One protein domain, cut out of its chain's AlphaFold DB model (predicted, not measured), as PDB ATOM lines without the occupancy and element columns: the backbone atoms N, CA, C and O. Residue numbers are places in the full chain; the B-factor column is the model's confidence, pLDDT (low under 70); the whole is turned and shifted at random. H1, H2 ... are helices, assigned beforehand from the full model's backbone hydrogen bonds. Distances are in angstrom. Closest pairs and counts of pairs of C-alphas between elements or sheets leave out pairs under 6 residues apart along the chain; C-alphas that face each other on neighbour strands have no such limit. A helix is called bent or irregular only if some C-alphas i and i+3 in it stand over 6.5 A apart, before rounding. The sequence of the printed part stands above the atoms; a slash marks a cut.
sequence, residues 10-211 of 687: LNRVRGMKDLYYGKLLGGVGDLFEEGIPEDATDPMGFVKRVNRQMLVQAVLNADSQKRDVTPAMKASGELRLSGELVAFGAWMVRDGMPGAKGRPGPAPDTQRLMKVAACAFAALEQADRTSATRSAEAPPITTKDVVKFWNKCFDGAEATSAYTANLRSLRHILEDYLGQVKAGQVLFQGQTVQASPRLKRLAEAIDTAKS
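Overview. This is residues 10 to 211 of the 687 residues of an uncharacterized protein of Roseibacterium elongatum DSM 19469 (UniProt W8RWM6). The longest helix, H6, crosses H4, the core of a rounded helical body; H5 and H7 cross H4 too, while H2, H3 and H4 form a three-helix bundle, up and down, each running against the one before it. H1 lies off to one side, near H2. The printed part has 202 residues with seven named helices, H1 to H7 in chain order, and no named strand, class all helix. It is compact, with a radius of gyration of the C-alphas of 16.0 A and spans of 44 by 41 by 39 A.

Along the chain. H6, residues 160 to 182, is 32.7 A long, has a kink of 30 degrees near residue 167 and is irregular, C-alphas 162 and 165 being 7.1 A apart. H4 is residues 110 to 130, 30.3 A; H2 43 to 59, 24.3 A; H5 143 to 153. H3, 81 to 94, is only just irregular, with C-alphas 82 and 85 6.8 A apart. H1, 10 to 25, begins at C-alpha 10 (141.265, 170.043, 91.799); H7, 197 to 211, ends at C-alpha 211 (142.421, 141.050, 115.435).

Arrangement. H6 touches H4, the hub, about perpendicular at 88 degrees, closest C-alphas Asn 166 and Leu 113, 6.3 A, with residues 163 to 170 of H6 and 113 to 117 of H4 alone. H7 touches H6 at a steep tilt of 46 degrees, opposite ways, Ala 203 and Arg 171 having the closest C-alphas, 5.9 A. H5 touches H4 at 81 degrees, about perpendicular, closest C-alphas Phe 149 and Cys 119, 5.0 A. H2 and H3 form a hairpin. H1 is close to H2 but not clearly touching. Every O i to N i+4 pair is within hydrogen-bond range in H2, but 15 of 19 in H6, 10 of 12 in H1, 8 of 10 in H3, 16 of 17 in H4, 6 of 7 in H5 and 8 of 11 in H7.

Size, cuts and confidence. The C-alphas farthest apart, Ser 64 and Pro 104, are 46.4 A apart. The printed part has no cut; the H5 to H6 link is short, the others long. Residues 10 to 29, 59 to 70, 132 to 135 and 210 to 211 have pLDDT under 70.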
ATOM      1  N   LEU A  10     140.500 170.534  90.643       41.38
ATOM      2  CA  LEU A  10     141.265 170.043  91.799       41.38
ATOM      3  C   LEU A  10     142.737 170.504  91.803       41.38
ATOM      4  O   LEU A  10     143.260 170.863  92.861       41.38
ATOM      5  N   ASN A  11     143.371 170.638  90.632       41.78
ATOM      6  CA  ASN A  11     144.726 171.196  90.503       41.78
ATOM      7  C   ASN A  11     144.781 172.683  90.905       41.78
ATOM      8  O   ASN A  11     145.832 173.186  91.297       41.78
ATOM      9  N   ARG A  12     143.639 173.385  90.876       42.28
ATOM     10  CA  ARG A  12     143.509 174.798  91.274       42.28
ATOM     11  C   ARG A  12     143.501 174.988  92.794       42.28
ATOM     12  O   ARG A  12     144.183 175.875  93.302       42.28
ATOM     13  N   VAL A  13     142.796 174.119  93.529       47.94
ATOM     14  CA  VAL A  13     142.845 174.074  95.007       47.94
ATOM     15  C   VAL A  13     144.242 173.660  95.485       47.94
ATOM     16  O   VAL A  13     144.716 174.154  96.510       47.94
ATOM     17  N   ARG A  14     144.923 172.799  94.717       50.12
ATOM     18  CA  ARG A  14     146.314 172.391  94.952       50.12
ATOM     19  C   ARG A  14     147.278 173.575  94.849       50.12
ATOM     20  O   ARG A  14     147.954 173.858  95.828       50.12
ATOM     21  N   GLY A  15     147.221 174.354  93.765       49.59
ATOM     22  CA  GLY A  15     148.068 175.545  93.588       49.59
ATOM     23  C   GLY A  15     147.887 176.618  94.672       49.59
ATOM     24  O   GLY A  15     148.853 177.241  95.104       49.59
ATOM     25  N   MET A  16     146.665 176.798  95.186       43.16
ATOM     26  CA  MET A  16     146.384 177.741  96.279       43.16
ATOM     27  C   MET A  16     146.954 177.273  97.630       43.16
ATOM     28  O   MET A  16     147.484 178.075  98.400       43.16
ATOM     29  N   LYS A  17     146.875 175.965  97.909       53.53
ATOM     30  CA  LYS A  17     147.533 175.346  99.069       53.53
ATOM     31  C   LYS A  17     149.048 175.424  98.921       53.53
ATOM     32  O   LYS A  17     149.731 175.775  99.877       53.53
ATOM     33  N   ASP A  18     149.568 175.175  97.725       49.66
ATOM     34  CA  ASP A  18     151.001 175.172  97.464       49.66
ATOM     35  C   ASP A  18     151.651 176.525  97.755       49.66
ATOM     36  O   ASP A  18     152.708 176.572  98.380       49.66
ATOM     37  N   LEU A  19     150.956 177.616  97.437       50.50
ATOM     38  CA  LEU A  19     151.416 178.982  97.684       50.50
ATOM     39  C   LEU A  19     151.308 179.406  99.163       50.50
ATOM     40  O   LEU A  19     152.160 180.139  99.666       50.50
ATOM     41  N   TYR A  20     150.288 178.920  99.883       52.44
ATOM     42  CA  TYR A  20     150.145 179.144 101.329       52.44
ATOM     43  C   TYR A  20     151.202 178.359 102.127       52.44
ATOM     44  O   TYR A  20     151.740 178.855 103.118       52.44
ATOM     45  N   TYR A  21     151.552 177.154 101.664       59.16
ATOM     46  CA  TYR A  21     152.512 176.277 102.334       59.16
ATOM     47  C   TYR A  21     153.962 176.482 101.910       59.16
ATOM     48  O   TYR A  21     154.836 176.238 102.734       59.16
ATOM     49  N   GLY A  22     154.237 177.021 100.720       58.66
ATOM     50  CA  GLY A  22     155.583 177.466 100.340       58.66
ATOM     51  C   GLY A  22     156.163 178.487 101.330       58.66
ATOM     52  O   GLY A  22     157.354 178.465 101.615       58.66
ATOM     53  N   LYS A  23     155.311 179.311 101.964       56.06
ATOM     54  CA  LYS A  23     155.708 180.235 103.047       56.06
ATOM     55  C   LYS A  23     155.785 179.600 104.445       56.06
ATOM     56  O   LYS A  23     156.476 180.135 105.302       56.06
ATOM     57  N   LEU A  24     155.069 178.500 104.698       58.22
ATOM     58  CA  LEU A  24     155.062 177.781 105.989       58.22
ATOM     59  C   LEU A  24     156.152 176.702 106.078       58.22
ATOM     60  O   LEU A  24     156.619 176.397 107.169       58.22
ATOM     61  N   LEU A  25     156.525 176.121 104.938       61.22
ATOM     62  CA  LEU A  25     157.570 175.106 104.785       61.22
ATOM     63  C   LEU A  25     158.867 175.697 104.200       61.22
ATOM     64  O   LEU A  25     159.893 175.014 104.160       61.22
ATOM     65  N   GLY A  26     158.831 176.960 103.758       50.00
ATOM     66  CA  GLY A  26     159.987 177.715 103.285       50.00
ATOM     67  C   GLY A  26     161.006 177.885 104.407       50.00
ATOM     68  O   GLY A  26     160.745 178.575 105.388       50.00
ATOM     69  N   GLY A  27     162.145 177.207 104.273       56.41
ATOM     70  CA  GLY A  27     163.200 177.131 105.289       56.41
ATOM     71  C   GLY A  27     163.629 175.703 105.636       56.41
ATOM     72  O   GLY A  27     164.696 175.521 106.205       56.41
ATOM     73  N   VAL A  28     162.853 174.682 105.245       62.72
ATOM     74  CA  VAL A  28     163.141 173.262 105.542       62.72
ATOM     75  C   VAL A  28     163.441 172.463 104.261       62.72
ATOM     76  O   VAL A  28     162.979 171.335 104.099       62.72
ATOM     77  N   GLY A  29     164.177 173.070 103.319       64.62
ATOM     78  CA  GLY A  29     164.341 172.613 101.922       64.62
ATOM     79  C   GLY A  29     164.815 171.163 101.729       64.62
ATOM     80  O   GLY A  29     164.610 170.569 100.670       64.62
ATOM     81  N   ASP A  30     165.365 170.537 102.765       80.69
ATOM     82  CA  ASP A  30     165.788 169.141 102.705       80.69
ATOM     83  C   ASP A  30     164.648 168.126 102.858       80.69
ATOM     84  O   ASP A  30     164.829 166.968 102.491       80.69
ATOM     85  N   LEU A  31     163.471 168.518 103.357       86.69
ATOM     86  CA  LEU A  31     162.374 167.581 103.666       86.69
ATOM     87  C   LEU A  31     161.219 167.597 102.666       86.69
ATOM     88  O   LEU A  31     160.388 166.681 102.670       86.69
ATOM     89  N   PHE A  32     161.133 168.648 101.853       89.88
ATOM     90  CA  PHE A  32     159.990 168.911 100.990       89.88
ATOM     91  C   PHE A  32     160.456 169.393  99.626       89.88
ATOM     92  O   PHE A  32     161.433 170.123  99.509       89.88
ATOM     93  N   GLU A  33     159.706 169.009  98.605       90.00
ATOM     94  CA  GLU A  33     159.881 169.485  97.243       90.00
ATOM     95  C   GLU A  33     158.494 169.764  96.664       90.00
ATOM     96  O   GLU A  33     157.510 169.112  97.035       90.00
ATOM     97  N   GLU A  34     158.396 170.787  95.821       85.19
ATOM     98  CA  GLU A  34     157.146 171.166  95.171       85.19
ATOM     99  C   GLU A  34     156.821 170.253  93.985       85.19
ATOM    100  O   GLU A  34     157.704 169.657  93.373       85.19
ATOM    101  N   GLY A  35     155.534 170.162  93.647       87.38
ATOM    102  CA  GLY A  35     155.052 169.419  92.485       87.38
ATOM    103  C   GLY A  35     154.313 168.121  92.810       87.38
ATOM    104  O   GLY A  35     154.083 167.748  93.968       87.38
ATOM    105  N   ILE A  36     153.897 167.447  91.740       88.62
ATOM    106  CA  ILE A  36     153.241 166.141  91.780       88.62
ATOM    107  C   ILE A  36     154.339 165.076  91.972       88.62
ATOM    108  O   ILE A  36     155.385 165.190  91.323       88.62
ATOM    109  N   PRO A  37     154.171 164.079  92.867       94.44
ATOM    110  CA  PRO A  37     155.194 163.058  93.103       94.44
ATOM    111  C   PRO A  37     155.701 162.380  91.829       94.44
ATOM    112  O   PRO A  37     156.897 162.176  91.679       94.44
ATOM    113  N   GLU A  38     154.796 162.084  90.904       94.88
ATOM    114  CA  GLU A  38     155.045 161.418  89.627       94.88
ATOM    115  C   GLU A  38     155.972 162.209  88.692       94.88
ATOM    116  O   GLU A  38     156.649 161.606  87.867       94.88
ATOM    117  N   ASP A  39     156.055 163.530  88.857       93.12
ATOM    118  CA  ASP A  39     156.904 164.404  88.041       93.12
ATOM    119  C   ASP A  39     158.321 164.555  88.630       93.12
ATOM    120  O   ASP A  39     159.058 165.476  88.266       93.12
ATOM    121  N   ALA A  40     158.677 163.769  89.651       94.50
ATOM    122  CA  ALA A  40     159.990 163.853  90.278       94.50
ATOM    123  C   ALA A  40     161.075 163.282  89.361       94.50
ATOM    124  O   ALA A  40     160.920 162.210  88.779       94.50
ATOM    125  N   THR A  41     162.199 163.989  89.269       95.50
ATOM    126  CA  THR A  41     163.340 163.582  88.435       95.50
ATOM    127  C   THR A  41     164.220 162.522  89.088       95.50
ATOM    128  O   THR A  41     165.014 161.883  88.402       95.50
ATOM    129  N   ASP A  42     164.091 162.326  90.401       96.31
ATOM    130  CA  ASP A  42     164.854 161.346  91.164       96.31
ATOM    131  C   ASP A  42     164.025 160.738  92.320       96.31
ATOM    132  O   ASP A  42     163.006 161.311  92.737       96.31
ATOM    133  N   PRO A  43     164.443 159.577  92.867       97.19
ATOM    134  CA  PRO A  43     163.734 158.899  93.954       97.19
ATOM    135  C   PRO A  43     163.519 159.751  95.209       97.19
ATOM    136  O   PRO A  43     162.500 159.605  95.886       97.19
ATOM    137  N   MET A  44     164.462 160.635  95.545       96.44
ATOM    138  CA  MET A  44     164.341 161.474  96.731       96.44
ATOM    139  C   MET A  44     163.359 162.619  96.485       96.44
ATOM    140  O   MET A  44     162.544 162.906  97.364       96.44
ATOM    141  N   GLY A  45     163.360 163.219  95.293       95.75
ATOM    142  CA  GLY A  45     162.345 164.195  94.905       95.75
ATOM    143  C   GLY A  45     160.931 163.619  95.004       95.75
ATOM    144  O   GLY A  45     160.035 164.250  95.571       95.75
ATOM    145  N   PHE A  46     160.740 162.358  94.595       97.06
ATOM    146  CA  PHE A  46     159.468 161.649  94.765       97.06
ATOM    147  C   PHE A  46     159.070 161.558  96.249       97.06
ATOM    148  O   PHE A  46     157.961 161.945  96.627       97.06
ATOM    149  N   VAL A  47     159.985 161.100  97.111       96.56
ATOM    150  CA  VAL A  47     159.762 160.966  98.563       96.56
ATOM    151  C   VAL A  47     159.417 162.311  99.205       96.56
ATOM    152  O   VAL A  47     158.451 162.394  99.968       96.56
ATOM    153  N   LYS A  48     160.151 163.376  98.873       94.75
ATOM    154  CA  LYS A  48     159.927 164.732  99.395       94.75
ATOM    155  C   LYS A  48     158.568 165.294  98.974       94.75
ATOM    156  O   LYS A  48     157.855 165.861  99.808       94.75
ATOM    157  N   ARG A  49     158.161 165.098  97.715       94.50
ATOM    158  CA  ARG A  49     156.833 165.504  97.218       94.50
ATOM    159  C   ARG A  49     155.713 164.711  97.894       94.50
ATOM    160  O   ARG A  49     154.718 165.306  98.307       94.50
ATOM    161  N   VAL A  50     155.876 163.398  98.097       95.06
ATOM    162  CA  VAL A  50     154.919 162.574  98.869       95.06
ATOM    163  C   VAL A  50     154.812 163.057 100.319       95.06
ATOM    164  O   VAL A  50     153.701 163.255 100.819       95.06
ATOM    165  N   ASN A  51     155.947 163.297 100.983       94.00
ATOM    166  CA  ASN A  51     155.993 163.792 102.359       94.00
ATOM    167  C   ASN A  51     155.263 165.132 102.503       94.00
ATOM    168  O   ASN A  51     154.477 165.330 103.429       94.00
ATOM    169  N   ARG A  52     155.453 166.027 101.529       90.19
ATOM    170  CA  ARG A  52     154.748 167.305 101.455       90.19
ATOM    171  C   ARG A  52     153.231 167.124 101.354       90.19
ATOM    172  O   ARG A  52     152.509 167.762 102.115       90.19
ATOM    173  N   GLN A  53     152.736 166.247 100.470       90.44
ATOM    174  CA  GLN A  53     151.289 166.001 100.328       90.44
ATOM    175  C   GLN A  53     150.670 165.461 101.624       90.44
ATOM    176  O   GLN A  53     149.621 165.941 102.063       90.44
ATOM    177  N   MET A  54     151.349 164.513 102.278       90.88
ATOM    178  CA  MET A  54     150.940 163.982 103.579       90.88
ATOM    179  C   MET A  54     150.869 165.084 104.631       90.88
ATOM    180  O   MET A  54     149.836 165.249 105.283       90.88
ATOM    181  N   LEU A  55     151.945 165.865 104.780       85.88
ATOM    182  CA  LEU A  55     152.041 166.863 105.836       85.88
ATOM    183  C   LEU A  55     151.023 167.984 105.643       85.88
ATOM    184  O   LEU A  55     150.408 168.404 106.618       85.88
ATOM    185  N   VAL A  56     150.783 168.423 104.406       83.12
ATOM    186  CA  VAL A  56     149.726 169.394 104.095       83.12
ATOM    187  C   VAL A  56     148.370 168.871 104.575       83.12
ATOM    188  O   VAL A  56     147.659 169.589 105.272       83.12
ATOM    189  N   GLN A  57     148.022 167.611 104.301       82.38
ATOM    190  CA  GLN A  57     146.739 167.034 104.731       82.38
ATOM    191  C   GLN A  57     146.663 166.776 106.238       82.38
ATOM    192  O   GLN A  57     145.614 166.992 106.858       82.38
ATOM    193  N   ALA A  58     147.769 166.358 106.847       76.06
ATOM    194  CA  ALA A  58     147.867 166.227 108.286       76.06
ATOM    195  C   ALA A  58     147.733 167.602 108.955       76.06
ATOM    196  O   ALA A  58     147.005 167.721 109.929       76.06
ATOM    197  N   VAL A  59     148.379 168.662 108.475       69.12
ATOM    198  CA  VAL A  59     148.388 169.987 109.123       69.12
ATOM    199  C   VAL A  59     147.100 170.775 108.870       69.12
ATOM    200  O   VAL A  59     146.597 171.370 109.815       69.12
ATOM    201  N   LEU A  60     146.506 170.703 107.672       63.84
ATOM    202  CA  LEU A  60     145.279 171.429 107.283       63.84
ATOM    203  C   LEU A  60     144.079 171.247 108.226       63.84
ATOM    204  O   LEU A  60     143.184 172.083 108.236       63.84
ATOM    205  N   ASN A  61     144.037 170.152 108.985       59.91
ATOM    206  CA  ASN A  61     142.935 169.845 109.900       59.91
ATOM    207  C   ASN A  61     143.220 170.227 111.365       59.91
ATOM    208  O   ASN A  61     142.405 169.922 112.230       59.91
ATOM    209  N   ALA A  62     144.383 170.809 111.682       53.06
ATOM    210  CA  ALA A  62     144.639 171.412 112.990       53.06
ATOM    211  C   ALA A  62     144.478 172.928 112.881       53.06
ATOM    212  O   ALA A  62     144.901 173.512 111.885       53.06
ATOM    213  N   ASP A  63     143.903 173.547 113.916       50.34
ATOM    214  CA  ASP A  63     143.935 174.999 114.096       50.34
ATOM    215  C   ASP A  63     145.331 175.551 113.781       50.34
ATOM    216  O   ASP A  63     146.343 174.901 114.054       50.34
ATOM    217  N   SER A  64     145.355 176.748 113.197       45.16
ATOM    218  CA  SER A  64     146.456 177.473 112.537       45.16
ATOM    219  C   SER A  64     147.741 177.723 113.354       45.16
ATOM    220  O   SER A  64     148.549 178.585 112.999       45.16
ATOM    221  N   GLN A  65     147.985 176.978 114.430       48.69
ATOM    222  CA  GLN A  65     149.239 177.007 115.167       48.69
ATOM    223  C   GLN A  65     150.389 176.520 114.279       48.69
ATOM    224  O   GLN A  65     150.455 175.359 113.867       48.69
ATOM    225  N   LYS A  66     151.323 177.439 114.005       53.75
ATOM    226  CA  LYS A  66     152.606 177.162 113.355       53.75
ATOM    227  C   LYS A  66     153.317 176.044 114.121       53.75
ATOM    228  O   LYS A  66     153.831 176.273 115.213       53.75
ATOM    229  N   ARG A  67     153.343 174.829 113.570       56.94
ATOM    230  CA  ARG A  67     154.236 173.782 114.075       56.94
ATOM    231  C   ARG A  67     155.646 174.129 113.630       56.94
ATOM    232  O   ARG A  67     155.888 174.260 112.435       56.94
ATOM    233  N   ASP A  68     156.551 174.255 114.589       58.56
ATOM    234  CA  ASP A  68     157.977 174.308 114.301       58.56
ATOM    235  C   ASP A  68     158.409 172.958 113.701       58.56
ATOM    236  O   ASP A  68     158.423 171.922 114.371       58.56
ATOM    237  N   VAL A  69     158.673 172.971 112.395       61.59
ATOM    238  CA  VAL A  69     159.088 171.814 111.587       61.59
ATOM    239  C   VAL A  69     160.614 171.655 111.536       61.59
ATOM    240  O   VAL A  69     161.099 170.747 110.862       61.59
ATOM    241  N   THR A  70     161.365 172.501 112.250       62.34
ATOM    242  CA  THR A  70     162.769 172.799 111.922       62.34
ATOM    243  C   THR A  70     163.799 171.791 112.443       62.34
ATOM    244  O   THR A  70     164.817 171.628 111.781       62.34
ATOM    245  N   PRO A  71     163.561 170.991 113.500       76.44
ATOM    246  CA  PRO A  71     164.339 169.766 113.654       76.44
ATOM    247  C   PRO A  71     163.511 168.547 113.239       76.44
ATOM    248  O   PRO A  71     162.666 168.070 113.998       76.44
ATOM    249  N   ALA A  72     163.793 167.998 112.049       84.75
ATOM    250  CA  ALA A  72     163.255 166.706 111.596       84.75
ATOM    251  C   ALA A  72     163.716 165.532 112.479       84.75
ATOM    252  O   ALA A  72     163.118 164.458 112.444       84.75
ATOM    253  N   MET A  73     164.756 165.753 113.283       90.88
ATOM    254  CA  MET A  73     165.337 164.798 114.213       90.88
ATOM    255  C   MET A  73     165.749 165.506 115.507       90.88
ATOM    256  O   MET A  73     166.216 166.645 115.487       90.88
ATOM    257  N   LYS A  74     165.534 164.856 116.651       90.88
ATOM    258  CA  LYS A  74     166.041 165.318 117.951       90.88
ATOM    259  C   LYS A  74     167.543 165.032 118.056       90.88
ATOM    260  O   LYS A  74     168.040 164.114 117.415       90.88
ATOM    261  N   ALA A  75     168.236 165.721 118.966       89.81
ATOM    262  CA  ALA A  75     169.631 165.413 119.314       89.81
ATOM    263  C   ALA A  75     169.851 163.952 119.766       89.81
ATOM    264  O   ALA A  75     170.954 163.436 119.643       89.81
ATOM    265  N   SER A  76     168.805 163.264 120.241       92.62
ATOM    266  CA  SER A  76     168.842 161.835 120.574       92.62
ATOM    267  C   SER A  76     168.849 160.892 119.359       92.62
ATOM    268  O   SER A  76     168.856 159.682 119.552       92.62
ATOM    269  N   GLY A  77     168.769 161.405 118.125       92.81
ATOM    270  CA  GLY A  77     168.596 160.597 116.910       92.81
ATOM    271  C   GLY A  77     167.162 160.092 116.688       92.81
ATOM    272  O   GLY A  77     166.916 159.281 115.799       92.81
ATOM    273  N   GLU A  78     166.195 160.542 117.494       96.00
ATOM    274  CA  GLU A  78     164.770 160.237 117.305       96.00
ATOM    275  C   GLU A  78     164.166 161.155 116.236       96.00
ATOM    276  O   GLU A  78     164.189 162.384 116.372       96.00
ATOM    277  N   LEU A  79     163.584 160.564 115.193       93.62
ATOM    278  CA  LEU A  79     162.911 161.301 114.128       93.62
ATOM    279  C   LEU A  79     161.604 161.937 114.620       93.62
ATOM    280  O   LEU A  79     160.866 161.382 115.435       93.62
ATOM    281  N   ARG A  80     161.304 163.126 114.095       90.81
ATOM    282  CA  ARG A  80     160.018 163.812 114.259       90.81
ATOM    283  C   ARG A  80     159.121 163.560 113.050       90.81
ATOM    284  O   ARG A  80     159.570 163.095 112.007       90.81
ATOM    285  N   LEU A  81     157.854 163.971 113.171       86.19
ATOM    286  CA  LEU A  81     156.813 163.852 112.138       86.19
ATOM    287  C   LEU A  81     157.307 164.150 110.712       86.19
ATOM    288  O   LEU A  81     157.006 163.391 109.800       86.19
ATOM    289  N   SER A  82     158.034 165.255 110.528       85.19
ATOM    290  CA  SER A  82     158.498 165.714 109.215       85.19
ATOM    291  C   SER A  82     159.658 164.894 108.640       85.19
ATOM    292  O   SER A  82     159.835 164.902 107.423       85.19
ATOM    293  N   GLY A  83     160.428 164.195 109.483       92.12
ATOM    294  CA  GLY A  83     161.587 163.388 109.093       92.12
ATOM    295  C   GLY A  83     161.295 161.892 108.953       92.12
ATOM    296  O   GLY A  83     161.915 161.238 108.121       92.12
ATOM    297  N   GLU A  84     160.328 161.347 109.704       95.19
ATOM    298  CA  GLU A  84     160.034 159.900 109.714       95.19
ATOM    299  C   GLU A  84     159.696 159.347 108.329       95.19
ATOM    300  O   GLU A  84     160.294 158.368 107.881       95.19
ATOM    301  N   LEU A  85     158.775 160.000 107.619       94.75
ATOM    302  CA  LEU A  85     158.356 159.545 106.299       94.75
ATOM    303  C   LEU A  85     159.471 159.738 105.254       94.75
ATOM    304  O   LEU A  85     159.602 158.919 104.351       94.75
ATOM    305  N   VAL A  86     160.322 160.762 105.397       95.81
ATOM    306  CA  VAL A  86     161.468 160.983 104.494       95.81
ATOM    307  C   VAL A  86     162.538 159.913 104.693       95.81
ATOM    308  O   VAL A  86     162.995 159.338 103.712       95.81
ATOM    309  N   ALA A  87     162.908 159.605 105.939       96.69
ATOM    310  CA  ALA A  87     163.884 158.558 106.243       96.69
ATOM    311  C   ALA A  87     163.403 157.180 105.760       96.69
ATOM    312  O   ALA A  87     164.151 156.454 105.102       96.69
ATOM    313  N   PHE A  88     162.130 156.860 106.004       97.88
ATOM    314  CA  PHE A  88     161.511 155.630 105.515       97.88
ATOM    315  C   PHE A  88     161.467 155.564 103.986       97.88
ATOM    316  O   PHE A  88     161.842 154.551 103.397       97.88
ATOM    317  N   GLY A  89     161.059 156.654 103.332       97.19
ATOM    318  CA  GLY A  89     161.026 156.743 101.877       97.19
ATOM    319  C   GLY A  89     162.415 156.655 101.244       97.19
ATOM    320  O   GLY A  89     162.564 156.006 100.216       97.19
ATOM    321  N   ALA A  90     163.440 157.241 101.863       97.12
ATOM    322  CA  ALA A  90     164.822 157.125 101.408       97.12
ATOM    323  C   ALA A  90     165.303 155.668 101.468       97.12
ATOM    324  O   ALA A  90     165.728 155.125 100.451       97.12
ATOM    325  N   TRP A  91     165.130 155.009 102.618       98.00
ATOM    326  CA  TRP A  91     165.485 153.598 102.778       98.00
ATOM    327  C   TRP A  91     164.729 152.695 101.787       98.00
ATOM    328  O   TRP A  91     165.319 151.797 101.189       98.00
ATOM    329  N   MET A  92     163.434 152.947 101.559       97.62
ATOM    330  CA  MET A  92     162.596 152.096 100.711       97.62
ATOM    331  C   MET A  92     162.743 152.362  99.207       97.62
ATOM    332  O   MET A  92     162.855 151.422  98.424       97.62
ATOM    333  N   VAL A  93     162.684 153.628  98.789       97.12
ATOM    334  CA  VAL A  93     162.577 154.029  97.376       97.12
ATOM    335  C   VAL A  93     163.944 154.351  96.775       97.12
ATOM    336  O   VAL A  93     164.194 153.980  95.633       97.12
ATOM    337  N   ARG A  94     164.832 155.025  97.520       96.50
ATOM    338  CA  ARG A  94     166.172 155.396  97.030       96.50
ATOM    339  C   ARG A  94     167.175 154.259  97.222       96.50
ATOM    340  O   ARG A  94     167.896 153.937  96.286       96.50
ATOM    341  N   ASP A  95     167.208 153.658  98.410       95.62
ATOM    342  CA  ASP A  95     168.262 152.703  98.786       95.62
ATOM    343  C   ASP A  95     167.900 151.243  98.460       95.62
ATOM    344  O   ASP A  95     168.744 150.357  98.567       95.62
ATOM    345  N   GLY A  96     166.654 150.978  98.051       95.94
ATOM    346  CA  GLY A  96     166.206 149.640  97.662       95.94
ATOM    347  C   GLY A  96     165.985 148.681  98.837       95.94
ATOM    348  O   GLY A  96     166.135 147.475  98.670       95.94
ATOM    349  N   MET A  97     165.613 149.200 100.014       96.88
ATOM    350  CA  MET A  97     165.343 148.436 101.242       96.88
ATOM    351  C   MET A  97     166.519 147.540 101.690       96.88
ATOM    352  O   MET A  97     166.342 146.329 101.865       96.88
ATOM    353  N   PRO A  98     167.731 148.091 101.904       96.88
ATOM    354  CA  PRO A  98     168.867 147.300 102.362       96.88
ATOM    355  C   PRO A  98     168.546 146.618 103.699       96.88
ATOM    356  O   PRO A  98     167.970 147.227 104.604       96.88
ATOM    357  N   GLY A  99     168.892 145.331 103.800       95.75
ATOM    358  CA  GLY A  99     168.626 144.504 104.981       95.75
ATOM    359  C   GLY A  99     167.178 144.012 105.125       95.75
ATOM    360  O   GLY A  99     166.879 143.314 106.096       95.75
ATOM    361  N   ALA A 100     166.281 144.328 104.181       95.44
ATOM    362  CA  ALA A 100     164.934 143.766 104.173       95.44
ATOM    363  C   ALA A 100     164.948 142.263 103.870       95.44
ATOM    364  O   ALA A 100     165.740 141.759 103.069       95.44
ATOM    365  N   LYS A 101     164.035 141.528 104.507       95.50
ATOM    366  CA  LYS A 101     163.929 140.079 104.316       95.50
ATOM    367  C   LYS A 101     163.312 139.791 102.949       95.50
ATOM    368  O   LYS A 101     162.241 140.310 102.623       95.50
ATOM    369  N   GLY A 102     163.954 138.915 102.175       93.00
ATOM    370  CA  GLY A 102     163.377 138.380 100.943       93.00
ATOM    371  C   GLY A 102     162.054 137.669 101.237       93.00
ATOM    372  O   GLY A 102     161.955 136.895 102.189       93.00
ATOM    373  N   ARG A 103     161.020 137.951 100.443       92.19
ATOM    374  CA  ARG A 103     159.688 137.345 100.584       92.19
ATOM    375  C   ARG A 103     159.247 136.757  99.245       92.19
ATOM    376  O   ARG A 103     159.531 137.364  98.215       92.19
ATOM    377  N   PRO A 104     158.567 135.598  99.240       88.94
ATOM    378  CA  PRO A 104     158.073 135.001  98.007       88.94
ATOM    379  C   PRO A 104     156.980 135.873  97.374       88.94
ATOM    380  O   PRO A 104     156.121 136.411  98.075       88.94
ATOM    381  N   GLY A 105     156.995 135.965  96.044       91.06
ATOM    382  CA  GLY A 105     156.028 136.719  95.246       91.06
ATOM    383  C   GLY A 105     156.660 137.860  94.439       91.06
ATOM    384  O   GLY A 105     157.874 138.058  94.491       91.06
ATOM    385  N   PRO A 106     155.849 138.599  93.661       92.00
ATOM    386  CA  PRO A 106     156.317 139.760  92.913       92.00
ATOM    387  C   PRO A 106     156.884 140.833  93.846       92.00
ATOM    388  O   PRO A 106     156.312 141.101  94.908       92.00
ATOM    389  N   ALA A 107     157.980 141.470  93.429       92.19
ATOM    390  CA  ALA A 107     158.520 142.621  94.139       92.19
ATOM    391  C   ALA A 107     157.448 143.724  94.225       92.19
ATOM    392  O   ALA A 107     156.770 143.998  93.229       92.19
ATOM    393  N   PRO A 108     157.247 144.340  95.402       93.94
ATOM    394  CA  PRO A 108     156.242 145.374  95.544       93.94
ATOM    395  C   PRO A 108     156.668 146.660  94.827       93.94
ATOM    396  O   PRO A 108     157.841 147.025  94.827       93.94
ATOM    397  N   ASP A 109     155.694 147.386  94.283       97.12
ATOM    398  CA  ASP A 109     155.897 148.744  93.776       97.12
ATOM    399  C   ASP A 109     156.182 149.692  94.956       97.12
ATOM    400  O   ASP A 109     155.283 150.068  95.719       97.12
ATOM    401  N   THR A 110     157.455 150.052  95.128       97.19
ATOM    402  CA  THR A 110     157.935 150.870  96.250       97.19
ATOM    403  C   THR A 110     157.396 152.298  96.203       97.19
ATOM    404  O   THR A 110     157.108 152.870  97.255       97.19
ATOM    405  N   GLN A 111     157.168 152.868  95.015       97.19
ATOM    406  CA  GLN A 111     156.573 154.200  94.877       97.19
ATOM    407  C   GLN A 111     155.103 154.189  95.299       97.19
ATOM    408  O   GLN A 111     154.652 155.057  96.056       97.19
ATOM    409  N   ARG A 112     154.344 153.179  94.866       96.75
ATOM    410  CA  ARG A 112     152.951 153.013  95.291       96.75
ATOM    411  C   ARG A 112     152.850 152.772  96.794       96.75
ATOM    412  O   ARG A 112     152.030 153.408  97.456       96.75
ATOM    413  N   LEU A 113     153.699 151.909  97.350       97.25
ATOM    414  CA  LEU A 113     153.733 151.664  98.791       97.25
ATOM    415  C   LEU A 113     154.080 152.914  99.596       97.25
ATOM    416  O   LEU A 113     153.494 153.125 100.654       97.25
ATOM    417  N   MET A 114     154.961 153.772  99.083       97.62
ATOM    418  CA  MET A 114     155.288 155.044  99.720       97.62
ATOM    419  C   MET A 114     154.067 155.966  99.840       97.62
ATOM    420  O   MET A 114     153.825 156.552 100.896       97.62
ATOM    421  N   LYS A 115     153.242 156.049  98.790       97.38
ATOM    422  CA  LYS A 115     151.972 156.794  98.836       97.38
ATOM    423  C   LYS A 115     150.981 156.169  99.819       97.38
ATOM    424  O   LYS A 115     150.341 156.884 100.585       97.38
ATOM    425  N   VAL A 116     150.886 154.839  99.857       97.06
ATOM    426  CA  VAL A 116     150.032 154.131 100.827       97.06
ATOM    427  C   VAL A 116     150.489 154.392 102.264       97.06
ATOM    428  O   VAL A 116     149.651 154.677 103.119       97.06
ATOM    429  N   ALA A 117     151.800 154.367 102.522       97.06
ATOM    430  CA  ALA A 117     152.377 154.708 103.818       97.06
ATOM    431  C   ALA A 117     152.020 156.141 104.223       97.06
ATOM    432  O   ALA A 117     151.535 156.359 105.328       97.06
ATOM    433  N   ALA A 118     152.158 157.097 103.304       96.19
ATOM    434  CA  ALA A 118     151.774 158.488 103.515       96.19
ATOM    435  C   ALA A 118     150.287 158.650 103.894       96.19
ATOM    436  O   ALA A 118     149.965 159.364 104.846       96.19
ATOM    437  N   CYS A 119     149.375 157.954 103.203       95.94
ATOM    438  CA  CYS A 119     147.945 157.965 103.529       95.94
ATOM    439  C   CYS A 119     147.641 157.339 104.894       95.94
ATOM    440  O   CYS A 119     146.865 157.896 105.670       95.94
ATOM    441  N   ALA A 120     148.252 156.191 105.192       96.06
ATOM    442  CA  ALA A 120     148.081 155.488 106.459       96.06
ATOM    443  C   ALA A 120     148.604 156.325 107.642       96.06
ATOM    444  O   ALA A 120     147.960 156.422 108.686       96.06
ATOM    445  N   PHE A 121     149.728 157.012 107.442       94.19
ATOM    446  CA  PHE A 121     150.314 157.928 108.413       94.19
ATOM    447  C   PHE A 121     149.423 159.159 108.648       94.19
ATOM    448  O   PHE A 121     149.160 159.520 109.792       94.19
ATOM    449  N   ALA A 122     148.864 159.758 107.588       92.81
ATOM    450  CA  ALA A 122     147.901 160.859 107.715       92.81
ATOM    451  C   ALA A 122     146.624 160.449 108.476       92.81
ATOM    452  O   ALA A 122     146.079 161.245 109.247       92.81
ATOM    453  N   ALA A 123     146.164 159.208 108.292       93.56
ATOM    454  CA  ALA A 123     145.038 158.657 109.036       93.56
ATOM    455  C   ALA A 123     145.338 158.495 110.529       93.56
ATOM    456  O   ALA A 123     144.527 158.926 111.352       93.56
ATOM    457  N   LEU A 124     146.511 157.955 110.871       93.06
ATOM    458  CA  LEU A 124     146.962 157.839 112.258       93.06
ATOM    459  C   LEU A 124     147.014 159.215 112.939       93.06
ATOM    460  O   LEU A 124     146.461 159.393 114.022       93.06
ATOM    461  N   GLU A 125     147.578 160.216 112.258       90.00
ATOM    462  CA  GLU A 125     147.643 161.594 112.760       90.00
ATOM    463  C   GLU A 125     146.271 162.227 112.985       90.00
ATOM    464  O   GLU A 125     146.102 163.024 113.911       90.00
ATOM    465  N   GLN A 126     145.296 161.931 112.124       88.94
ATOM    466  CA  GLN A 126     143.934 162.412 112.316       88.94
ATOM    467  C   GLN A 126     143.298 161.750 113.541       88.94
ATOM    468  O   GLN A 126     142.689 162.447 114.354       88.94
ATOM    469  N   ALA A 127     143.457 160.435 113.685       89.31
ATOM    470  CA  ALA A 127     142.858 159.679 114.775       89.31
ATOM    471  C   ALA A 127     143.409 160.107 116.148       89.31
ATOM    472  O   ALA A 127     142.634 160.360 117.073       89.31
ATOM    473  N   ASP A 128     144.728 160.313 116.240       86.50
ATOM    474  CA  ASP A 128     145.409 160.812 117.442       86.50
ATOM    475  C   ASP A 128     144.900 162.177 117.918       86.50
ATOM    476  O   ASP A 128     144.959 162.486 119.107       86.50
ATOM    477  N   ARG A 129     144.404 163.013 117.001       81.88
ATOM    478  CA  ARG A 129     143.847 164.331 117.342       81.88
ATOM    479  C   ARG A 129     142.405 164.257 117.792       81.88
ATOM    480  O   ARG A 129     142.002 165.015 118.663       81.88
ATOM    481  N   THR A 130     141.621 163.392 117.158       81.62
ATOM    482  CA  THR A 130     140.197 163.254 117.473       81.62
ATOM    483  C   THR A 130     139.952 162.502 118.778       81.62
ATOM    484  O   THR A 130     138.879 162.632 119.362       81.62
ATOM    485  N   SER A 131     140.931 161.732 119.254       81.06
ATOM    486  CA  SER A 131     140.823 161.015 120.519       81.06
ATOM    487  C   SER A 131     141.028 161.975 121.697       81.06
ATOM    488  O   SER A 131     142.151 162.379 121.993       81.06
ATOM    489  N   ALA A 132     139.935 162.345 122.379       61.81
ATOM    490  CA  ALA A 132     139.947 163.224 123.560       61.81
ATOM    491  C   ALA A 132     140.786 162.655 124.721       61.81
ATOM    492  O   ALA A 132     141.323 163.395 125.543       61.81
ATOM    493  N   THR A 133     140.935 161.332 124.759       59.97
ATOM    494  CA  THR A 133     141.880 160.611 125.603       59.97
ATOM    495  C   THR A 133     142.965 160.035 124.698       59.97
ATOM    496  O   THR A 133     142.670 159.284 123.766       59.97
ATOM    497  N   ARG A 134     144.236 160.382 124.936       60.19
ATOM    498  CA  ARG A 134     145.371 159.694 124.302       60.19
ATOM    499  C   ARG A 134     145.433 158.280 124.874       60.19
ATOM    500  O   ARG A 134     146.186 158.027 125.809       60.19
ATOM    501  N   SER A 135     144.583 157.386 124.371       67.44
ATOM    502  CA  SER A 135     144.730 155.961 124.635       67.44
ATOM    503  C   SER A 135     146.138 155.552 124.210       67.44
ATOM    504  O   SER A 135     146.631 155.997 123.169       67.44
ATOM    505  N   ALA A 136     146.796 154.738 125.037       72.31
ATOM    506  CA  ALA A 136     148.111 154.195 124.716       72.31
ATOM    507  C   ALA A 136     148.059 153.328 123.446       72.31
ATOM    508  O   ALA A 136     149.040 153.254 122.709       72.31
ATOM    509  N   GLU A 137     146.903 152.730 123.152       83.12
ATOM    510  CA  GLU A 137     146.712 151.885 121.979       83.12
ATOM    511  C   GLU A 137     146.447 152.713 120.719       83.12
ATOM    512  O   GLU A 137     145.620 153.630 120.698       83.12
ATOM    513  N   ALA A 138     147.167 152.378 119.647       81.88
ATOM    514  CA  ALA A 138     146.979 153.004 118.351       81.88
ATOM    515  C   ALA A 138     145.656 152.527 117.716       81.88
ATOM    516  O   ALA A 138     145.405 151.318 117.664       81.88
ATOM    517  N   PRO A 139     144.808 153.440 117.213       87.88
ATOM    518  CA  PRO A 139     143.567 153.066 116.543       87.88
ATOM    519  C   PRO A 139     143.874 152.265 115.269       87.88
ATOM    520  O   PRO A 139     144.829 152.603 114.570       87.88
ATOM    521  N   PRO A 140     143.085 151.229 114.930       94.25
ATOM    522  CA  PRO A 140     143.375 150.390 113.775       94.25
ATOM    523  C   PRO A 140     143.297 151.187 112.466       94.25
ATOM    524  O   PRO A 140     142.305 151.874 112.223       94.25
ATOM    525  N   ILE A 141     144.305 151.052 111.598       95.50
ATOM    526  CA  ILE A 141     144.287 151.652 110.254       95.50
ATOM    527  C   ILE A 141     143.695 150.665 109.250       95.50
ATOM    528  O   ILE A 141     144.198 149.555 109.070       95.50
ATOM    529  N   THR A 142     142.635 151.080 108.554       95.56
ATOM    530  CA  THR A 142     141.907 150.243 107.592       95.56
ATOM    531  C   THR A 142     142.148 150.668 106.139       95.56
ATOM    532  O   THR A 142     142.616 151.769 105.848       95.56
ATOM    533  N   THR A 143     141.754 149.824 105.176       95.75
ATOM    534  CA  THR A 143     141.764 150.197 103.747       95.75
ATOM    535  C   THR A 143     140.855 151.389 103.440       95.75
ATOM    536  O   THR A 143     141.137 152.142 102.511       95.75
ATOM    537  N   LYS A 144     139.785 151.602 104.222       93.94
ATOM    538  CA  LYS A 144     138.912 152.778 104.084       93.94
ATOM    539  C   LYS A 144     139.650 154.063 104.441       93.94
ATOM    540  O   LYS A 144     139.469 155.067 103.755       93.94
ATOM    541  N   ASP A 145     140.495 154.020 105.467       95.06
ATOM    542  CA  ASP A 145     141.308 155.167 105.867       95.06
ATOM    543  C   ASP A 145     142.331 155.507 104.784       95.06
ATOM    544  O   ASP A 145     142.450 156.667 104.391       95.06
ATOM    545  N   VAL A 146     142.984 154.489 104.212       96.06
ATOM    546  CA  VAL A 146     143.896 154.681 103.077       96.06
ATOM    547  C   VAL A 146     143.173 155.317 101.892       96.06
ATOM    548  O   VAL A 146     143.644 156.336 101.413       96.06
ATOM    549  N   VAL A 147     142.008 154.808 101.462       94.81
ATOM    550  CA  VAL A 147     141.227 155.407 100.353       94.81
ATOM    551  C   VAL A 147     140.834 156.853 100.653       94.81
ATOM    552  O   VAL A 147     140.981 157.735  99.805       94.81
ATOM    553  N   LYS A 148     140.351 157.118 101.872       92.38
ATOM    554  CA  LYS A 148     139.953 158.461 102.313       92.38
ATOM    555  C   LYS A 148     141.105 159.451 102.169       92.38
ATOM    556  O   LYS A 148     140.882 160.571 101.711       92.38
ATOM    557  N   PHE A 149     142.309 159.066 102.585       93.00
ATOM    558  CA  PHE A 149     143.484 159.928 102.489       93.00
ATOM    559  C   PHE A 149     144.151 159.893 101.123       93.00
ATOM    560  O   PHE A 149     144.757 160.894 100.753       93.00
ATOM    561  N   TRP A 150     143.992 158.822 100.350       94.75
ATOM    562  CA  TRP A 150     144.449 158.751  98.970       94.75
ATOM    563  C   TRP A 150     143.776 159.837  98.155       94.75
ATOM    564  O   TRP A 150     144.466 160.732  97.695       94.75
ATOM    565  N   ASN A 151     142.442 159.876  98.159       87.75
ATOM    566  CA  ASN A 151     141.652 160.894  97.459       87.75
ATOM    567  C   ASN A 151     141.960 162.337  97.912       87.75
ATOM    568  O   ASN A 151     141.585 163.294  97.241       87.75
ATOM    569  N   LYS A 152     142.582 162.509  99.088       87.19
ATOM    570  CA  LYS A 152     142.996 163.815  99.623       87.19
ATOM    571  C   LYS A 152     144.435 164.184  99.262       87.19
ATOM    572  O   LYS A 152     144.716 165.369  99.097       87.19
ATOM    573  N   CYS A 153     145.346 163.214  99.236       86.94
ATOM    574  CA  CYS A 153     146.781 163.433  99.024       86.94
ATOM    575  C   CYS A 153     147.178 163.298  97.549       86.94
ATOM    576  O   CYS A 153     148.123 163.948  97.100       86.94
ATOM    577  N   PHE A 154     146.466 162.449  96.813       89.75
ATOM    578  CA  PHE A 154     146.779 162.012  95.461       89.75
ATOM    579  C   PHE A 154     145.508 162.054  94.603       89.75
ATOM    580  O   PHE A 154     144.405 161.780  95.075       89.75
ATOM    581  N   ASP A 155     145.652 162.432  93.337       78.06
ATOM    582  CA  ASP A 155     144.518 162.469  92.420       78.06
ATOM    583  C   ASP A 155     144.155 161.043  91.994       78.06
ATOM    584  O   ASP A 155     145.011 160.276  91.556       78.06
ATOM    585  N   GLY A 156     142.877 160.685  92.114       77.31
ATOM    586  CA  GLY A 156     142.353 159.405  91.637       77.31
ATOM    587  C   GLY A 156     141.426 158.735  92.640       77.31
ATOM    588  O   GLY A 156     141.758 158.599  93.812       77.31
ATOM    589  N   ALA A 157     140.258 158.300  92.167       83.25
ATOM    590  CA  ALA A 157     139.351 157.480  92.956       83.25
ATOM    591  C   ALA A 157     139.765 156.011  92.833       83.25
ATOM    592  O   ALA A 157     139.731 155.444  91.742       83.25
ATOM    593  N   GLU A 158     140.116 155.387  93.954       90.12
ATOM    594  CA  GLU A 158     140.410 153.957  94.006       90.12
ATOM    595  C   GLU A 158     139.460 153.214  94.952       90.12
ATOM    596  O   GLU A 158     139.025 153.733  95.984       90.12
ATOM    597  N   ALA A 159     139.141 151.967  94.604       87.50
ATOM    598  CA  ALA A 159     138.337 151.094  95.449       87.50
ATOM    599  C   ALA A 159     139.140 150.600  96.666       87.50
ATOM    600  O   ALA A 159     140.345 150.374  96.593       87.50
ATOM    601  N   THR A 160     138.458 150.333  97.783       90.25
ATOM    602  CA  THR A 160     139.080 149.806  99.016       90.25
ATOM    603  C   THR A 160     139.826 148.489  98.807       90.25
ATOM    604  O   THR A 160     140.841 148.245  99.462       90.25
ATOM    605  N   SER A 161     139.360 147.646  97.880       89.25
ATOM    606  CA  SER A 161     139.990 146.367  97.544       89.25
ATOM    607  C   SER A 161     141.422 146.530  97.025       89.25
ATOM    608  O   SER A 161     142.262 145.685  97.340       89.25
ATOM    609  N   ALA A 162     141.731 147.638  96.338       89.62
ATOM    610  CA  ALA A 162     143.049 147.921  95.763       89.62
ATOM    611  C   ALA A 162     144.163 148.072  96.818       89.62
ATOM    612  O   ALA A 162     145.344 147.911  96.513       89.62
ATOM    613  N   TYR A 163     143.811 148.332  98.082       95.19
ATOM    614  CA  TYR A 163     144.782 148.586  99.154       95.19
ATOM    615  C   TYR A 163     145.016 147.407 100.091       95.19
ATOM    616  O   TYR A 163     145.906 147.470 100.936       95.19
ATOM    617  N   THR A 164     144.271 146.312  99.934       93.44
ATOM    618  CA  THR A 164     144.386 145.148 100.828       93.44
ATOM    619  C   THR A 164     145.776 144.514 100.751       93.44
ATOM    620  O   THR A 164     146.403 144.260 101.778       93.44
ATOM    621  N   ALA A 165     146.281 144.289  99.534       93.31
ATOM    622  CA  ALA A 165     147.629 143.763  99.324       93.31
ATOM    623  C   ALA A 165     148.701 144.775  99.760       93.31
ATOM    624  O   ALA A 165     149.662 144.403 100.423       93.31
ATOM    625  N   ASN A 166     148.486 146.062  99.471       96.31
ATOM    626  CA  ASN A 166     149.429 147.126  99.810       96.31
ATOM    627  C   ASN A 166     149.617 147.294 101.325       96.31
ATOM    628  O   ASN A 166     150.751 147.373 101.780       96.31
ATOM    629  N   LEU A 167     148.542 147.279 102.124       96.00
ATOM    630  CA  LEU A 167     148.654 147.340 103.589       96.00
ATOM    631  C   LEU A 167     149.351 146.105 104.173       96.00
ATOM    632  O   LEU A 167     150.124 146.227 105.121       96.00
ATOM    633  N   ARG A 168     149.125 144.923 103.585       95.12
ATOM    634  CA  ARG A 168     149.827 143.698 103.986       95.12
ATOM    635  C   ARG A 168     151.329 143.799 103.713       95.12
ATOM    636  O   ARG A 168     152.118 143.464 104.588       95.12
ATOM    637  N   SER A 169     151.719 144.276 102.534       96.06
ATOM    638  CA  SER A 169     153.130 144.494 102.200       96.06
ATOM    639  C   SER A 169     153.754 145.576 103.081       96.06
ATOM    640  O   SER A 169     154.840 145.372 103.617       96.06
ATOM    641  N   LEU A 170     153.044 146.687 103.299       96.69
ATOM    642  CA  LEU A 170     153.514 147.794 104.129       96.69
ATOM    643  C   LEU A 170     153.805 147.353 105.568       96.69
ATOM    644  O   LEU A 170     154.834 147.739 106.107       96.69
ATOM    645  N   ARG A 171     152.959 146.503 106.165       95.88
ATOM    646  CA  ARG A 171     153.203 145.917 107.496       95.88
ATOM    647  C   ARG A 171     154.590 145.283 107.593       95.88
ATOM    648  O   ARG A 171     155.363 145.596 108.490       95.88
ATOM    649  N   HIS A 172     154.894 144.397 106.654       96.00
ATOM    650  CA  HIS A 172     156.148 143.657 106.647       96.00
ATOM    651  C   HIS A 172     157.363 144.551 106.382       96.00
ATOM    652  O   HIS A 172     158.423 144.350 106.967       96.00
ATOM    653  N   ILE A 173     157.202 145.553 105.521       97.25
ATOM    654  CA  ILE A 173     158.266 146.503 105.185       97.25
ATOM    655  C   ILE A 173     158.540 147.462 106.351       97.25
ATOM    656  O   ILE A 173     159.697 147.773 106.620       97.25
ATOM    657  N   LEU A 174     157.506 147.893 107.083       97.38
ATOM    658  CA  LEU A 174     157.668 148.682 108.307       97.38
ATOM    659  C   LEU A 174     158.414 147.893 109.387       97.38
ATOM    660  O   LEU A 174     159.281 148.454 110.050       97.38
ATOM    661  N   GLU A 175     158.114 146.603 109.544       97.38
ATOM    662  CA  GLU A 175     158.827 145.725 110.477       97.38
ATOM    663  C   GLU A 175     160.325 145.636 110.138       97.38
ATOM    664  O   GLU A 175     161.166 145.821 111.021       97.38
ATOM    665  N   ASP A 176     160.666 145.435 108.861       97.62
ATOM    666  CA  ASP A 176     162.059 145.395 108.405       97.62
ATOM    667  C   ASP A 176     162.766 146.737 108.637       97.62
ATOM    668  O   ASP A 176     163.848 146.763 109.225       97.62
ATOM    669  N   TYR A 177     162.141 147.856 108.249       98.25
ATOM    670  CA  TYR A 177     162.686 149.199 108.468       98.25
ATOM    671  C   TYR A 177     162.964 149.472 109.949       98.25
ATOM    672  O   TYR A 177     164.046 149.929 110.310       98.25
ATOM    673  N   LEU A 178     162.011 149.165 110.833       98.12
ATOM    674  CA  LEU A 178     162.176 149.367 112.275       98.12
ATOM    675  C   LEU A 178     163.270 148.457 112.853       98.12
ATOM    676  O   LEU A 178     163.974 148.864 113.780       98.12
ATOM    677  N   GLY A 179     163.459 147.261 112.286       97.44
ATOM    678  CA  GLY A 179     164.601 146.396 112.577       97.44
ATOM    679  C   GLY A 179     165.939 147.041 112.200       97.44
ATOM    680  O   GLY A 179     166.867 147.027 113.005       97.44
ATOM    681  N   GLN A 180     166.016 147.669 111.023       97.94
ATOM    682  CA  GLN A 180     167.202 148.396 110.549       97.94
ATOM    683  C   GLN A 180     167.495 149.649 111.390       97.94
ATOM    684  O   GLN A 180     168.650 149.910 111.726       97.94
ATOM    685  N   VAL A 181     166.458 150.394 111.799       97.50
ATOM    686  CA  VAL A 181     166.584 151.515 112.751       97.50
ATOM    687  C   VAL A 181     167.168 151.020 114.073       97.50
ATOM    688  O   VAL A 181     168.146 151.575 114.563       97.50
ATOM    689  N   LYS A 182     166.634 149.923 114.626       96.88
ATOM    690  CA  LYS A 182     167.138 149.326 115.873       96.88
ATOM    691  C   LYS A 182     168.589 148.843 115.754       96.88
ATOM    692  O   LYS A 182     169.323 148.890 116.736       96.88
ATOM    693  N   ALA A 183     168.998 148.382 114.575       96.50
ATOM    694  CA  ALA A 183     170.369 147.969 114.290       96.50
ATOM    695  C   ALA A 183     171.331 149.151 114.042       96.50
ATOM    696  O   ALA A 183     172.518 148.925 113.823       96.50
ATOM    697  N   GLY A 184     170.844 150.400 114.047       96.25
ATOM    698  CA  GLY A 184     171.648 151.587 113.745       96.25
ATOM    699  C   GLY A 184     172.074 151.686 112.276       96.25
ATOM    700  O   GLY A 184     173.040 152.379 111.966       96.25
ATOM    701  N   GLN A 185     171.376 150.990 111.373       97.00
ATOM    702  CA  GLN A 185     171.729 150.887 109.950       97.00
ATOM    703  C   GLN A 185     171.043 151.950 109.078       97.00
ATOM    704  O   GLN A 185     171.392 152.113 107.911       97.00
ATOM    705  N   VAL A 186     170.082 152.697 109.628       97.00
ATOM    706  CA  VAL A 186     169.379 153.770 108.912       97.00
ATOM    707  C   VAL A 186     170.045 155.111 109.204       97.00
ATOM    708  O   VAL A 186     170.159 155.522 110.360       97.00
ATOM    709  N   LEU A 187     170.446 155.815 108.143       94.94
ATOM    710  CA  LEU A 187     171.005 157.164 108.217       94.94
ATOM    711  C   LEU A 187     169.995 158.197 107.710       94.94
ATOM    712  O   LEU A 187     169.369 158.016 106.665       94.94
ATOM    713  N   PHE A 188     169.892 159.321 108.410       93.12
ATOM    714  CA  PHE A 188     169.117 160.484 108.001       93.12
ATOM    715  C   PHE A 188     170.001 161.730 108.070       93.12
ATOM    716  O   PHE A 188     170.519 162.065 109.130       93.12
ATOM    717  N   GLN A 189     170.227 162.383 106.922       89.19
ATOM    718  CA  GLN A 189     171.162 163.518 106.796       89.19
ATOM    719  C   GLN A 189     172.554 163.230 107.406       89.19
ATOM    720  O   GLN A 189     173.149 164.067 108.076       89.19
ATOM    721  N   GLY A 190     173.064 162.009 107.200       90.81
ATOM    722  CA  GLY A 190     174.375 161.576 107.701       90.81
ATOM    723  C   GLY A 190     174.416 161.185 109.182       90.81
ATOM    724  O   GLY A 190     175.458 160.744 109.654       90.81
ATOM    725  N   GLN A 191     173.306 161.296 109.914       93.69
ATOM    726  CA  GLN A 191     173.210 160.899 111.320       93.69
ATOM    727  C   GLN A 191     172.436 159.584 111.464       93.69
ATOM    728  O   GLN A 191     171.460 159.347 110.752       93.69
ATOM    729  N   THR A 192     172.854 158.723 112.394       96.19
ATOM    730  CA  THR A 192     172.161 157.458 112.678       96.19
ATOM    731  C   THR A 192     170.797 157.712 113.311       96.19
ATOM    732  O   THR A 192     170.694 158.353 114.358       96.19
ATOM    733  N   VAL A 193     169.754 157.156 112.699       97.19
ATOM    734  CA  VAL A 193     168.395 157.173 113.238       97.19
ATOM    735  C   VAL A 193     168.310 156.173 114.385       97.19
ATOM    736  O   VAL A 193     168.481 154.976 114.181       97.19
ATOM    737  N   GLN A 194     168.010 156.663 115.586       97.25
ATOM    738  CA  GLN A 194     167.878 155.842 116.794       97.25
ATOM    739  C   GLN A 194     166.435 155.377 117.026       97.25
ATOM    740  O   GLN A 194     166.200 154.320 117.609       97.25
ATOM    741  N   ALA A 195     165.445 156.159 116.581       96.88
ATOM    742  CA  ALA A 195     164.036 155.816 116.750       96.88
ATOM    743  C   ALA A 195     163.126 156.492 115.714       96.88
ATOM    744  O   ALA A 195     163.334 157.646 115.339       96.88
ATOM    745  N   SER A 196     162.064 155.777 115.326       97.00
ATOM    746  CA  SER A 196     160.969 156.271 114.479       97.00
ATOM    747  C   SER A 196     159.619 155.980 115.156       97.00
ATOM    748  O   SER A 196     158.949 154.994 114.829       97.00
ATOM    749  N   PRO A 197     159.251 156.750 116.195       95.25
ATOM    750  CA  PRO A 197     158.147 156.405 117.088       95.25
ATOM    751  C   PRO A 197     156.781 156.371 116.394       95.25
ATOM    752  O   PRO A 197     155.955 155.525 116.739       95.25
ATOM    753  N   ARG A 198     156.516 157.241 115.412       93.94
ATOM    754  CA  ARG A 198     155.217 157.257 114.721       93.94
ATOM    755  C   ARG A 198     155.091 156.121 113.720       93.94
ATOM    756  O   ARG A 198     154.020 155.537 113.634       93.94
ATOM    757  N   LEU A 199     156.159 155.760 113.013       95.88
ATOM    758  CA  LEU A 199     156.178 154.589 112.135       95.88
ATOM    759  C   LEU A 199     156.073 153.288 112.931       95.88
ATOM    760  O   LEU A 199     155.374 152.377 112.493       95.88
ATOM    761  N   LYS A 200     156.665 153.225 114.131       96.69
ATOM    762  CA  LYS A 200     156.418 152.126 115.075       96.69
ATOM    763  C   LYS A 200     154.934 152.028 115.431       96.69
ATOM    764  O   LYS A 200     154.334 150.968 115.292       96.69
ATOM    765  N   ARG A 201     154.324 153.151 115.809       94.50
ATOM    766  CA  ARG A 201     152.902 153.203 116.160       94.50
ATOM    767  C   ARG A 201     151.984 152.922 114.964       94.50
ATOM    768  O   ARG A 201     150.932 152.318 115.130       94.50
ATOM    769  N   LEU A 202     152.391 153.301 113.752       95.62
ATOM    770  CA  LEU A 202     151.697 152.945 112.515       95.62
ATOM    771  C   LEU A 202     151.749 151.436 112.255       95.62
ATOM    772  O   LEU A 202     150.733 150.860 111.875       95.62
ATOM    773  N   ALA A 203     152.898 150.792 112.476       96.38
ATOM    774  CA  ALA A 203     153.017 149.340 112.355       96.38
ATOM    775  C   ALA A 203     152.066 148.625 113.333       96.38
ATOM    776  O   ALA A 203     151.316 147.741 112.923       96.38
ATOM    777  N   GLU A 204     152.009 149.080 114.589       95.19
ATOM    778  CA  GLU A 204     151.064 148.581 115.602       95.19
ATOM    779  C   GLU A 204     149.600 148.789 115.170       95.19
ATOM    780  O   GLU A 204     148.777 147.878 115.252       95.19
ATOM    781  N   ALA A 205     149.272 149.967 114.637       94.62
ATOM    782  CA  ALA A 205     147.930 150.305 114.171       94.62
ATOM    783  C   ALA A 205     147.460 149.445 112.980       94.62
ATOM    784  O   ALA A 205     146.284 149.078 112.886       94.62
ATOM    785  N   ILE A 206     148.364 149.109 112.057       95.06
ATOM    786  CA  ILE A 206     148.072 148.200 110.938       95.06
ATOM    787  C   ILE A 206     147.875 146.762 111.453       95.06
ATOM    788  O   ILE A 206     147.040 146.023 110.923       95.06
ATOM    789  N   ASP A 207     148.581 146.370 112.515       90.25
ATOM    790  CA  ASP A 207     148.490 145.034 113.108       90.25
ATOM    791  C   ASP A 207     147.174 144.796 113.856       90.25
ATOM    792  O   ASP A 207     146.547 143.744 113.672       90.25
ATOM    793  N   THR A 208     146.703 145.788 114.615       85.12
ATOM    794  CA  THR A 208     145.436 145.738 115.366       85.12
ATOM    795  C   THR A 208     144.213 145.572 114.456       85.12
ATOM    796  O   THR A 208     143.215 144.962 114.839       85.12
ATOM    797  N   ALA A 209     144.273 146.030 113.201       75.19
ATOM    798  CA  ALA A 209     143.171 145.850 112.252       75.19
ATOM    799  C   ALA A 209     142.855 144.364 111.962       75.19
ATOM    800  O   ALA A 209     141.728 144.031 111.588       75.19
ATOM    801  N   LYS A 210     143.821 143.454 112.166       67.12
ATOM    802  CA  LYS A 210     143.660 142.014 111.913       67.12
ATOM    803  C   LYS A 210     142.893 141.294 113.027       67.12
ATOM    804  O   LYS A 210     142.124 140.381 112.733       67.12
ATOM    805  N   SER A 211     143.079 141.692 114.286       62.47
ATOM    806  CA  SER A 211     142.421 141.050 115.435       62.47
ATOM    807  C   SER A 211     140.924 141.378 115.508       62.47
ATOM    808  O   SER A 211     140.133 140.534 115.922       62.47
TER     809      SER A 211